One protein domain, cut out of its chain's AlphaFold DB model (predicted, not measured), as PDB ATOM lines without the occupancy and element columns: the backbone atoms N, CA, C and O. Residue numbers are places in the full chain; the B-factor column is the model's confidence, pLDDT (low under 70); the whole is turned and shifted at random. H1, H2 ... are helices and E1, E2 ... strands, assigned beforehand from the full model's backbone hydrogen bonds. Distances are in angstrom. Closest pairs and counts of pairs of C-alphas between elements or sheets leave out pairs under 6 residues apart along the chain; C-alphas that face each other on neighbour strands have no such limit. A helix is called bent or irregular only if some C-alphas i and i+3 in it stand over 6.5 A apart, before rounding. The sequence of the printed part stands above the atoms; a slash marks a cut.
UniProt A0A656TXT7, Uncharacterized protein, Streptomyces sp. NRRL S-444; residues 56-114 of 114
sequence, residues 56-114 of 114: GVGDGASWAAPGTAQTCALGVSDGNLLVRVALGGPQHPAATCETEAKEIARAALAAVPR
ATOM      1  N   GLY A  56     -32.895 -27.298 -48.391       78.00
ATOM      2  CA  GLY A  56     -32.442 -26.693 -49.653       78.00
ATOM      3  C   GLY A  56     -31.498 -27.561 -50.499       78.00
ATOM      4  O   GLY A  56     -31.030 -27.099 -51.534       78.00
ATOM      5  N   VAL A  57     -31.219 -28.792 -50.065       74.25
ATOM      6  CA  VAL A  57     -30.394 -29.800 -50.744       74.25
ATOM      7  C   VAL A  57     -30.969 -31.194 -50.479       74.25
ATOM      8  O   VAL A  57     -31.616 -31.403 -49.450       74.25
ATOM      9  N   GLY A  58     -30.708 -32.134 -51.390       78.44
ATOM     10  CA  GLY A  58     -31.276 -33.483 -51.376       78.44
ATOM     11  C   GLY A  58     -32.712 -33.551 -51.910       78.44
ATOM     12  O   GLY A  58     -33.405 -32.542 -52.035       78.44
ATOM     13  N   ASP A  59     -33.159 -34.768 -52.203       79.62
ATOM     14  CA  ASP A  59     -34.496 -35.089 -52.720       79.62
ATOM     15  C   ASP A  59     -35.560 -35.188 -51.617       79.62
ATOM     16  O   ASP A  59     -36.763 -35.126 -51.881       79.62
ATOM     17  N   GLY A  60     -35.137 -35.386 -50.368       82.94
ATOM     18  CA  GLY A  60     -36.048 -35.520 -49.239       82.94
ATOM     19  C   GLY A  60     -35.336 -35.446 -47.899       82.94
ATOM     20  O   GLY A  60     -34.211 -35.918 -47.760       82.94
ATOM     21  N   ALA A  61     -36.007 -34.864 -46.907       87.44
ATOM     22  CA  ALA A  61     -35.507 -34.768 -45.545       87.44
ATOM     23  C   ALA A  61     -36.646 -34.918 -44.527       87.44
ATOM     24  O   ALA A  61     -37.747 -34.393 -44.720       87.44
ATOM     25  N   SER A  62     -36.384 -35.625 -43.430       88.19
ATOM     26  CA  SER A  62     -37.339 -35.778 -42.332       88.19
ATOM     27  C   SER A  62     -36.651 -35.973 -40.989       88.19
ATOM     28  O   SER A  62     -35.586 -36.583 -40.874       88.19
ATOM     29  N   TRP A  63     -37.309 -35.477 -39.952       89.44
ATOM     30  CA  TRP A  63     -36.933 -35.686 -38.567       89.44
ATOM     31  C   TRP A  63     -37.447 -37.030 -38.092       89.44
ATOM     32  O   TRP A  63     -38.650 -37.276 -38.112       89.44
ATOM     33  N   ALA A  64     -36.544 -37.883 -37.635       84.69
ATOM     34  CA  ALA A  64     -36.870 -39.140 -36.990       84.69
ATOM     35  C   ALA A  64     -36.906 -38.967 -35.467       84.69
ATOM     36  O   ALA A  64     -36.331 -38.028 -34.913       84.69
ATOM     37  N   ALA A  65     -37.529 -39.923 -34.778       83.06
ATOM     38  CA  ALA A  65     -37.348 -40.038 -33.339       83.06
ATOM     39  C   ALA A  65     -35.847 -40.250 -33.032       83.06
ATOM     40  O   ALA A  65     -35.227 -41.145 -33.630       83.06
ATOM     41  N   PRO A  66     -35.243 -39.436 -32.149       83.44
ATOM     42  CA  PRO A  66     -33.876 -39.659 -31.703       83.44
ATOM     43  C   PRO A  66     -33.790 -40.935 -30.852       83.44
ATOM     44  O   PRO A  66     -34.789 -41.404 -30.303       83.44
ATOM     45  N   GLY A  67     -32.594 -41.517 -30.750       78.88
ATOM     46  CA  GLY A  67     -32.335 -42.557 -29.756       78.88
ATOM     47  C   GLY A  67     -32.223 -41.961 -28.350       78.88
ATOM     48  O   GLY A  67     -32.275 -40.751 -28.160       78.88
ATOM     49  N   THR A  68     -32.035 -42.816 -27.346       79.94
ATOM     50  CA  THR A  68     -32.097 -42.431 -25.923       79.94
ATOM     51  C   THR A  68     -31.018 -41.443 -25.475       79.94
ATOM     52  O   THR A  68     -31.206 -40.762 -24.473       79.94
ATOM     53  N   ALA A  69     -29.900 -41.362 -26.199       82.31
ATOM     54  CA  ALA A  69     -28.796 -40.442 -25.919       82.31
ATOM     55  C   ALA A  69     -28.783 -39.208 -26.838       82.31
ATOM     56  O   ALA A  69     -27.928 -38.338 -26.678       82.31
ATOM     57  N   GLN A  70     -29.699 -39.131 -27.810       86.94
ATOM     58  CA  GLN A  70     -29.789 -38.021 -28.754       86.94
ATOM     59  C   GLN A  70     -31.040 -37.182 -28.489       86.94
ATOM     60  O   GLN A  70     -32.019 -37.634 -27.903       86.94
ATOM     61  N   THR A  71     -31.012 -35.939 -28.942       88.94
ATOM     62  CA  THR A  71     -32.088 -34.961 -28.776       88.94
ATOM     63  C   THR A  71     -32.808 -34.696 -30.094       88.94
ATOM     64  O   THR A  71     -33.999 -34.401 -30.095       88.94
ATOM     65  N   CYS A  72     -32.123 -34.869 -31.224       90.50
ATOM     66  CA  CYS A  72     -32.721 -34.809 -32.549       90.50
ATOM     67  C   CYS A  72     -32.076 -35.835 -33.487       90.50
ATOM     68  O   CYS A  72     -30.939 -36.273 -33.291       90.50
ATOM     69  N   ALA A  73     -32.819 -36.232 -34.517       91.69
ATOM     70  CA  ALA A  73     -32.304 -37.061 -35.595       91.69
ATOM     71  C   ALA A  73     -32.886 -36.603 -36.933       91.69
ATOM     72  O   ALA A  73     -34.099 -36.588 -37.106       91.69
ATOM     73  N   LEU A  74     -32.017 -36.261 -37.878       91.56
ATOM     74  CA  LEU A  74     -32.348 -35.880 -39.243       91.56
ATOM     75  C   LEU A  74     -31.938 -36.998 -40.197       91.56
ATOM     76  O   LEU A  74     -30.802 -37.469 -40.165       91.56
ATOM     77  N   GLY A  75     -32.854 -37.408 -41.061       90.06
ATOM     78  CA  GLY A  75     -32.562 -38.255 -42.204       90.06
ATOM     79  C   GLY A  75     -32.731 -37.474 -43.504       90.06
ATOM     80  O   GLY A  75     -33.672 -36.694 -43.633       90.06
ATOM     81  N   VAL A  76     -31.826 -37.684 -44.456       87.94
ATOM     82  CA  VAL A  76     -31.798 -37.008 -45.755       87.94
ATOM     83  C   VAL A  76     -31.498 -38.019 -46.854       87.94
ATOM     84  O   VAL A  76     -30.655 -38.897 -46.683       87.94
ATOM     85  N   SER A  77     -32.181 -37.896 -47.983       84.69
ATOM     86  CA  SER A  77     -31.955 -38.684 -49.194       84.69
ATOM     87  C   SER A  77     -31.586 -37.779 -50.363       84.69
ATOM     88  O   SER A  77     -32.204 -36.728 -50.520       84.69
ATOM     89  N   ASP A  78     -30.640 -38.205 -51.194       83.81
ATOM     90  CA  ASP A  78     -30.242 -37.558 -52.449       83.81
ATOM     91  C   ASP A  78     -29.883 -38.645 -53.477       83.81
ATOM     92  O   ASP A  78     -28.836 -39.287 -53.382       83.81
ATOM     93  N   GLY A  79     -30.793 -38.952 -54.401       80.81
ATOM     94  CA  GLY A  79     -30.661 -40.063 -55.339       80.81
ATOM     95  C   GLY A  79     -30.444 -41.414 -54.642       80.81
ATOM     96  O   GLY A  79     -31.338 -41.954 -53.992       80.81
ATOM     97  N   ASN A  80     -29.245 -41.978 -54.806       78.56
ATOM     98  CA  ASN A  80     -28.813 -43.249 -54.210       78.56
ATOM     99  C   ASN A  80     -28.007 -43.080 -52.907       78.56
ATOM    100  O   ASN A  80     -27.475 -44.066 -52.379       78.56
ATOM    101  N   LEU A  81     -27.877 -41.845 -52.421       82.06
ATOM    102  CA  LEU A  81     -27.237 -41.493 -51.164       82.06
ATOM    103  C   LEU A  81     -28.295 -41.263 -50.085       82.06
ATOM    104  O   LEU A  81     -29.269 -40.533 -50.260       82.06
ATOM    105  N   LEU A  82     -28.059 -41.861 -48.925       84.81
ATOM    106  CA  LEU A  82     -28.835 -41.643 -47.713       84.81
ATOM    107  C   LEU A  82     -27.894 -41.180 -46.610       84.81
ATOM    108  O   LEU A  82     -26.867 -41.812 -46.383       84.81
ATOM    109  N   VAL A  83     -28.260 -40.117 -45.905       87.62
ATOM    110  CA  VAL A  83     -27.520 -39.550 -44.775       87.62
ATOM    111  C   VAL A  83     -28.435 -39.524 -43.556       87.62
ATOM    112  O   VAL A  83     -29.587 -39.114 -43.638       87.62
ATOM    113  N   ARG A  84     -27.926 -39.941 -42.398       90.50
ATOM    114  CA  ARG A  84     -28.589 -39.770 -41.103       90.50
ATOM    115  C   ARG A  84     -27.642 -39.098 -40.132       90.50
ATOM    116  O   ARG A  84     -26.508 -39.538 -39.976       90.50
ATOM    117  N   VAL A  85     -28.144 -38.070 -39.467       91.81
ATOM    118  CA  VAL A  85     -27.450 -37.290 -38.447       91.81
ATOM    119  C   VAL A  85     -28.295 -37.349 -37.184       91.81
ATOM    120  O   VAL A  85     -29.436 -36.909 -37.200       91.81
ATOM    121  N   ALA A  86     -27.779 -37.912 -36.099       91.56
ATOM    122  CA  ALA A  86     -28.436 -37.876 -34.798       91.56
ATOM    123  C   ALA A  86     -27.490 -37.265 -33.772       91.56
ATOM    124  O   ALA A  86     -26.377 -37.757 -33.609       91.56
ATOM    125  N   LEU A  87     -27.943 -36.205 -33.110       91.94
ATOM    126  CA  LEU A  87     -27.158 -35.398 -32.183       91.94
ATOM    127  C   LEU A  87     -27.912 -35.257 -30.864       91.94
ATOM    128  O   LEU A  87     -29.144 -35.239 -30.846       91.94
ATOM    129  N   GLY A  88     -27.194 -35.123 -29.761       88.69
ATOM    130  CA  GLY A  88     -27.769 -34.742 -28.484       88.69
ATOM    131  C   GLY A  88     -26.758 -34.683 -27.356       88.69
ATOM    132  O   GLY A  88     -25.545 -34.639 -27.566       88.69
ATOM    133  N   GLY A  89     -27.311 -34.670 -26.146       83.50
ATOM    134  CA  GLY A  89     -26.568 -34.450 -24.916       83.50
ATOM    135  C   GLY A  89     -26.044 -33.013 -24.777       83.50
ATOM    136  O   GLY A  89     -26.471 -32.128 -25.521       83.50
ATOM    137  N   PRO A  90     -25.156 -32.747 -23.802       83.31
ATOM    138  CA  PRO A  90     -24.741 -31.383 -23.462       83.31
ATOM    139  C   PRO A  90     -24.062 -30.612 -24.603       83.31
ATOM    140  O   PRO A  90     -24.115 -29.387 -24.624       83.31
ATOM    141  N   GLN A  91     -23.429 -31.321 -25.536       82.62
ATOM    142  CA  GLN A  91     -22.706 -30.763 -26.681       82.62
ATOM    143  C   GLN A  91     -23.649 -30.298 -27.793       82.62
ATOM    144  O   GLN A  91     -23.290 -29.397 -28.541       82.62
ATOM    145  N   HIS A  92     -24.841 -30.893 -27.885       86.38
ATOM    146  CA  HIS A  92     -25.836 -30.603 -28.917       86.38
ATOM    147  C   HIS A  92     -27.218 -30.410 -28.267       86.38
ATOM    148  O   HIS A  92     -28.100 -31.269 -28.392       86.38
ATOM    149  N   PRO A  93     -27.415 -29.316 -27.509       87.44
ATOM    150  CA  PRO A  93     -28.654 -29.074 -26.780       87.44
ATOM    151  C   PRO A  93     -29.849 -28.900 -27.728       87.44
ATOM    152  O   PRO A  93     -29.704 -28.482 -28.874       87.44
ATOM    153  N   ALA A  94     -31.065 -29.150 -27.227       86.88
ATOM    154  CA  ALA A  94     -32.303 -29.102 -28.020       86.88
ATOM    155  C   ALA A  94     -32.477 -27.808 -28.837       86.88
ATOM    156  O   ALA A  94     -32.999 -27.849 -29.947       86.88
ATOM    157  N   ALA A  95     -32.014 -26.675 -28.299       89.50
ATOM    158  CA  ALA A  95     -32.094 -25.370 -28.949       89.50
ATOM    159  C   ALA A  95     -31.256 -25.253 -30.237       89.50
ATOM    160  O   ALA A  95     -31.635 -24.490 -31.121       89.50
ATOM    161  N   THR A  96     -30.140 -25.981 -30.357       91.06
ATOM    162  CA  THR A  96     -29.228 -25.895 -31.517       91.06
ATOM    163  C   THR A  96     -29.156 -27.187 -32.327       91.06
ATOM    164  O   THR A  96     -28.784 -27.147 -33.499       91.06
ATOM    165  N   CYS A  97     -29.597 -28.311 -31.752       92.38
ATOM    166  CA  CYS A  97     -29.515 -29.650 -32.334       92.38
ATOM    167  C   CYS A  97     -30.015 -29.717 -33.782       92.38
ATOM    168  O   CYS A  97     -29.322 -30.232 -34.657       92.38
ATOM    169  N   GLU A  98     -31.212 -29.188 -34.062       93.25
ATOM    170  CA  GLU A  98     -31.780 -29.262 -35.411       93.25
ATOM    171  C   GLU A  98     -30.988 -28.420 -36.423       93.25
ATOM    172  O   GLU A  98     -30.773 -28.857 -37.553       93.25
ATOM    173  N   THR A  99     -30.525 -27.232 -36.032       93.88
ATOM    174  CA  THR A  99     -29.708 -26.370 -36.898       93.88
ATOM    175  C   THR A  99     -28.388 -27.053 -37.244       93.88
ATOM    176  O   THR A  99     -28.062 -27.199 -38.421       93.88
ATOM    177  N   GLU A 100     -27.681 -27.567 -36.239       93.69
ATOM    178  CA  GLU A 100     -26.411 -28.272 -36.425       93.69
ATOM    179  C   GLU A 100     -26.586 -29.551 -37.257       93.69
ATOM    180  O   GLU A 100     -25.799 -29.832 -38.163       93.69
ATOM    181  N   ALA A 101     -27.666 -30.308 -37.028       93.44
ATOM    182  CA  ALA A 101     -27.959 -31.505 -37.811       93.44
ATOM    183  C   ALA A 101     -28.156 -31.187 -39.303       93.44
ATOM    184  O   ALA A 101     -27.686 -31.944 -40.158       93.44
ATOM    185  N   LYS A 102     -28.803 -30.058 -39.633       93.88
ATOM    186  CA  LYS A 102     -28.949 -29.586 -41.022       93.88
ATOM    187  C   LYS A 102     -27.603 -29.217 -41.638       93.88
ATOM    188  O   LYS A 102     -27.363 -29.551 -42.797       93.88
ATOM    189  N   GLU A 103     -26.739 -28.531 -40.897       94.00
ATOM    190  CA  GLU A 103     -25.407 -28.135 -41.373       94.00
ATOM    191  C   GLU A 103     -24.534 -29.356 -41.676       94.00
ATOM    192  O   GLU A 103     -23.975 -29.461 -42.770       94.00
ATOM    193  N   ILE A 104     -24.498 -30.330 -40.762       92.06
ATOM    194  CA  ILE A 104     -23.776 -31.593 -40.959       92.06
ATOM    195  C   ILE A 104     -24.340 -32.355 -42.159       92.06
ATOM    196  O   ILE A 104     -23.573 -32.866 -42.975       92.06
ATOM    197  N   ALA A 105     -25.666 -32.417 -42.308       90.88
ATOM    198  CA  ALA A 105     -26.283 -33.089 -43.446       90.88
ATOM    199  C   ALA A 105     -25.904 -32.422 -44.779       90.88
ATOM    200  O   ALA A 105     -25.538 -33.119 -45.725       90.88
ATOM    201  N   ARG A 106     -25.913 -31.083 -44.850       91.25
ATOM    202  CA  ARG A 106     -25.459 -30.332 -46.035       91.25
ATOM    203  C   ARG A 106     -23.997 -30.632 -46.362       91.25
ATOM    204  O   ARG A 106     -23.679 -30.887 -47.522       91.25
ATOM    205  N   ALA A 107     -23.126 -30.632 -45.355       91.00
ATOM    206  CA  ALA A 107     -21.709 -30.937 -45.534       91.00
ATOM    207  C   ALA A 107     -21.488 -32.381 -46.011       91.00
ATOM    208  O   ALA A 107     -20.702 -32.610 -46.929       91.00
ATOM    209  N   ALA A 108     -22.215 -33.347 -45.444       88.12
ATOM    210  CA  ALA A 108     -22.136 -34.748 -45.843       88.12
ATOM    211  C   ALA A 108     -22.573 -34.952 -47.301       88.12
ATOM    212  O   ALA A 108     -21.881 -35.637 -48.048       88.12
ATOM    213  N   LEU A 109     -23.672 -34.319 -47.723       85.88
ATOM    214  CA  LEU A 109     -24.114 -34.352 -49.120       85.88
ATOM    215  C   LEU A 109     -23.086 -33.711 -50.063       85.88
ATOM    216  O   LEU A 109     -22.815 -34.249 -51.130       85.88
ATOM    217  N   ALA A 110     -22.481 -32.589 -49.666       87.62
ATOM    218  CA  ALA A 110     -21.461 -31.911 -50.466       87.62
ATOM    219  C   ALA A 110     -20.144 -32.704 -50.579       87.62
ATOM    220  O   ALA A 110     -19.402 -32.521 -51.542       87.62
ATOM    221  N   ALA A 111     -19.844 -33.571 -49.608       85.94
ATOM    222  CA  ALA A 111     -18.622 -34.371 -49.576       85.94
ATOM    223  C   ALA A 111     -18.674 -35.621 -50.469       85.94
ATOM    224  O   ALA A 111     -17.632 -36.228 -50.728       85.94
ATOM    225  N   VAL A 112     -19.860 -36.032 -50.929       78.25
ATOM    226  CA  VAL A 112     -20.004 -37.200 -51.804       78.25
ATOM    227  C   VAL A 112     -19.800 -36.774 -53.263       78.25
ATOM    228  O   VAL A 112     -20.511 -35.890 -53.742       78.25
ATOM    229  N   PRO A 113     -18.845 -37.387 -53.992       69.69
ATOM    230  CA  PRO A 113     -18.670 -37.133 -55.418       69.69
ATOM    231  C   PRO A 113     -19.949 -37.483 -56.187       69.69
ATOM    232  O   PRO A 113     -20.519 -38.552 -55.965       69.69
ATOM    233  N   ARG A 114     -20.373 -36.583 -57.078       59.19
ATOM    234  CA  ARG A 114     -21.508 -36.796 -57.987       59.19
ATOM    235  C   ARG A 114     -21.114 -37.641 -59.190       59.19
ATOM    236  O   ARG A 114     -19.982 -37.445 -59.687       59.19
TER     237      ARG A 114
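AT A GLANCE: This is residues 56 to 114 of the 114 residues of an uncharacterized protein of Streptomyces sp. NRRL S-444 (UniProt A0A656TXT7). A sheet of three strands is covered on one face by one long helix, H1, which runs along the strands over E2 and E3, while the other face is bare. The 59 printed residues hold three named strands and then one named helix, in the order E1, E2, E3, H1; the sheet order is E1 - E2 - E3, antiparallel throughout. The class is mixed, helices and strands, in two layers, a helix on one face of a sheet. The whole is compact, with a radius of gyration of the C-alphas of 11.4 A, and spans 35 by 17 by 16 A, only just a rod.

IN THESE COORDINATES: E1, residues 60 to 64, begins at C-alpha 60 (-36.048, -35.520, -49.239) and is 12.8 A long. E2, residues 72 to 78, is 20.2 A long, and E3, residues 81 to 87, is 19.9 A. H1, residues 94 to 111, is 26.1 A long and ends at C-alpha 111 (-18.622, -34.371, -49.576). H1 is irregular: C-alphas 95 and 98 are 7.6 A apart.

HOW THE PARTS SIT: The strands form a meander, each the antiparallel neighbour of the one before. The hairpin of E1 and E2 has N 64 and O 73 within hydrogen-bond range at 2.8 A, and the hairpin of E2 and E3 has N 74 and O 85 at 2.7 A. H1 is on the sheet at a height over the sheet of 8.1 A. On the local plane its line and that of E3 stand at 25 degrees. The closest C-alphas of E3 and H1 are those of Val 85 and Ala 101, 5.8 A; of E2 and H1, Cys 72 and Cys 97, 6.1 A. In H1, 12 of 14 O i to N i+4 pairs are within hydrogen-bond range.

THE WHOLE: The C-alphas farthest apart, of Pro 90 and Arg 114, are 35.1 A apart. The printed part has no cut, and no link is long. Mean pLDDT of the printed part is 86.1; residues 113 to 114 are under 70.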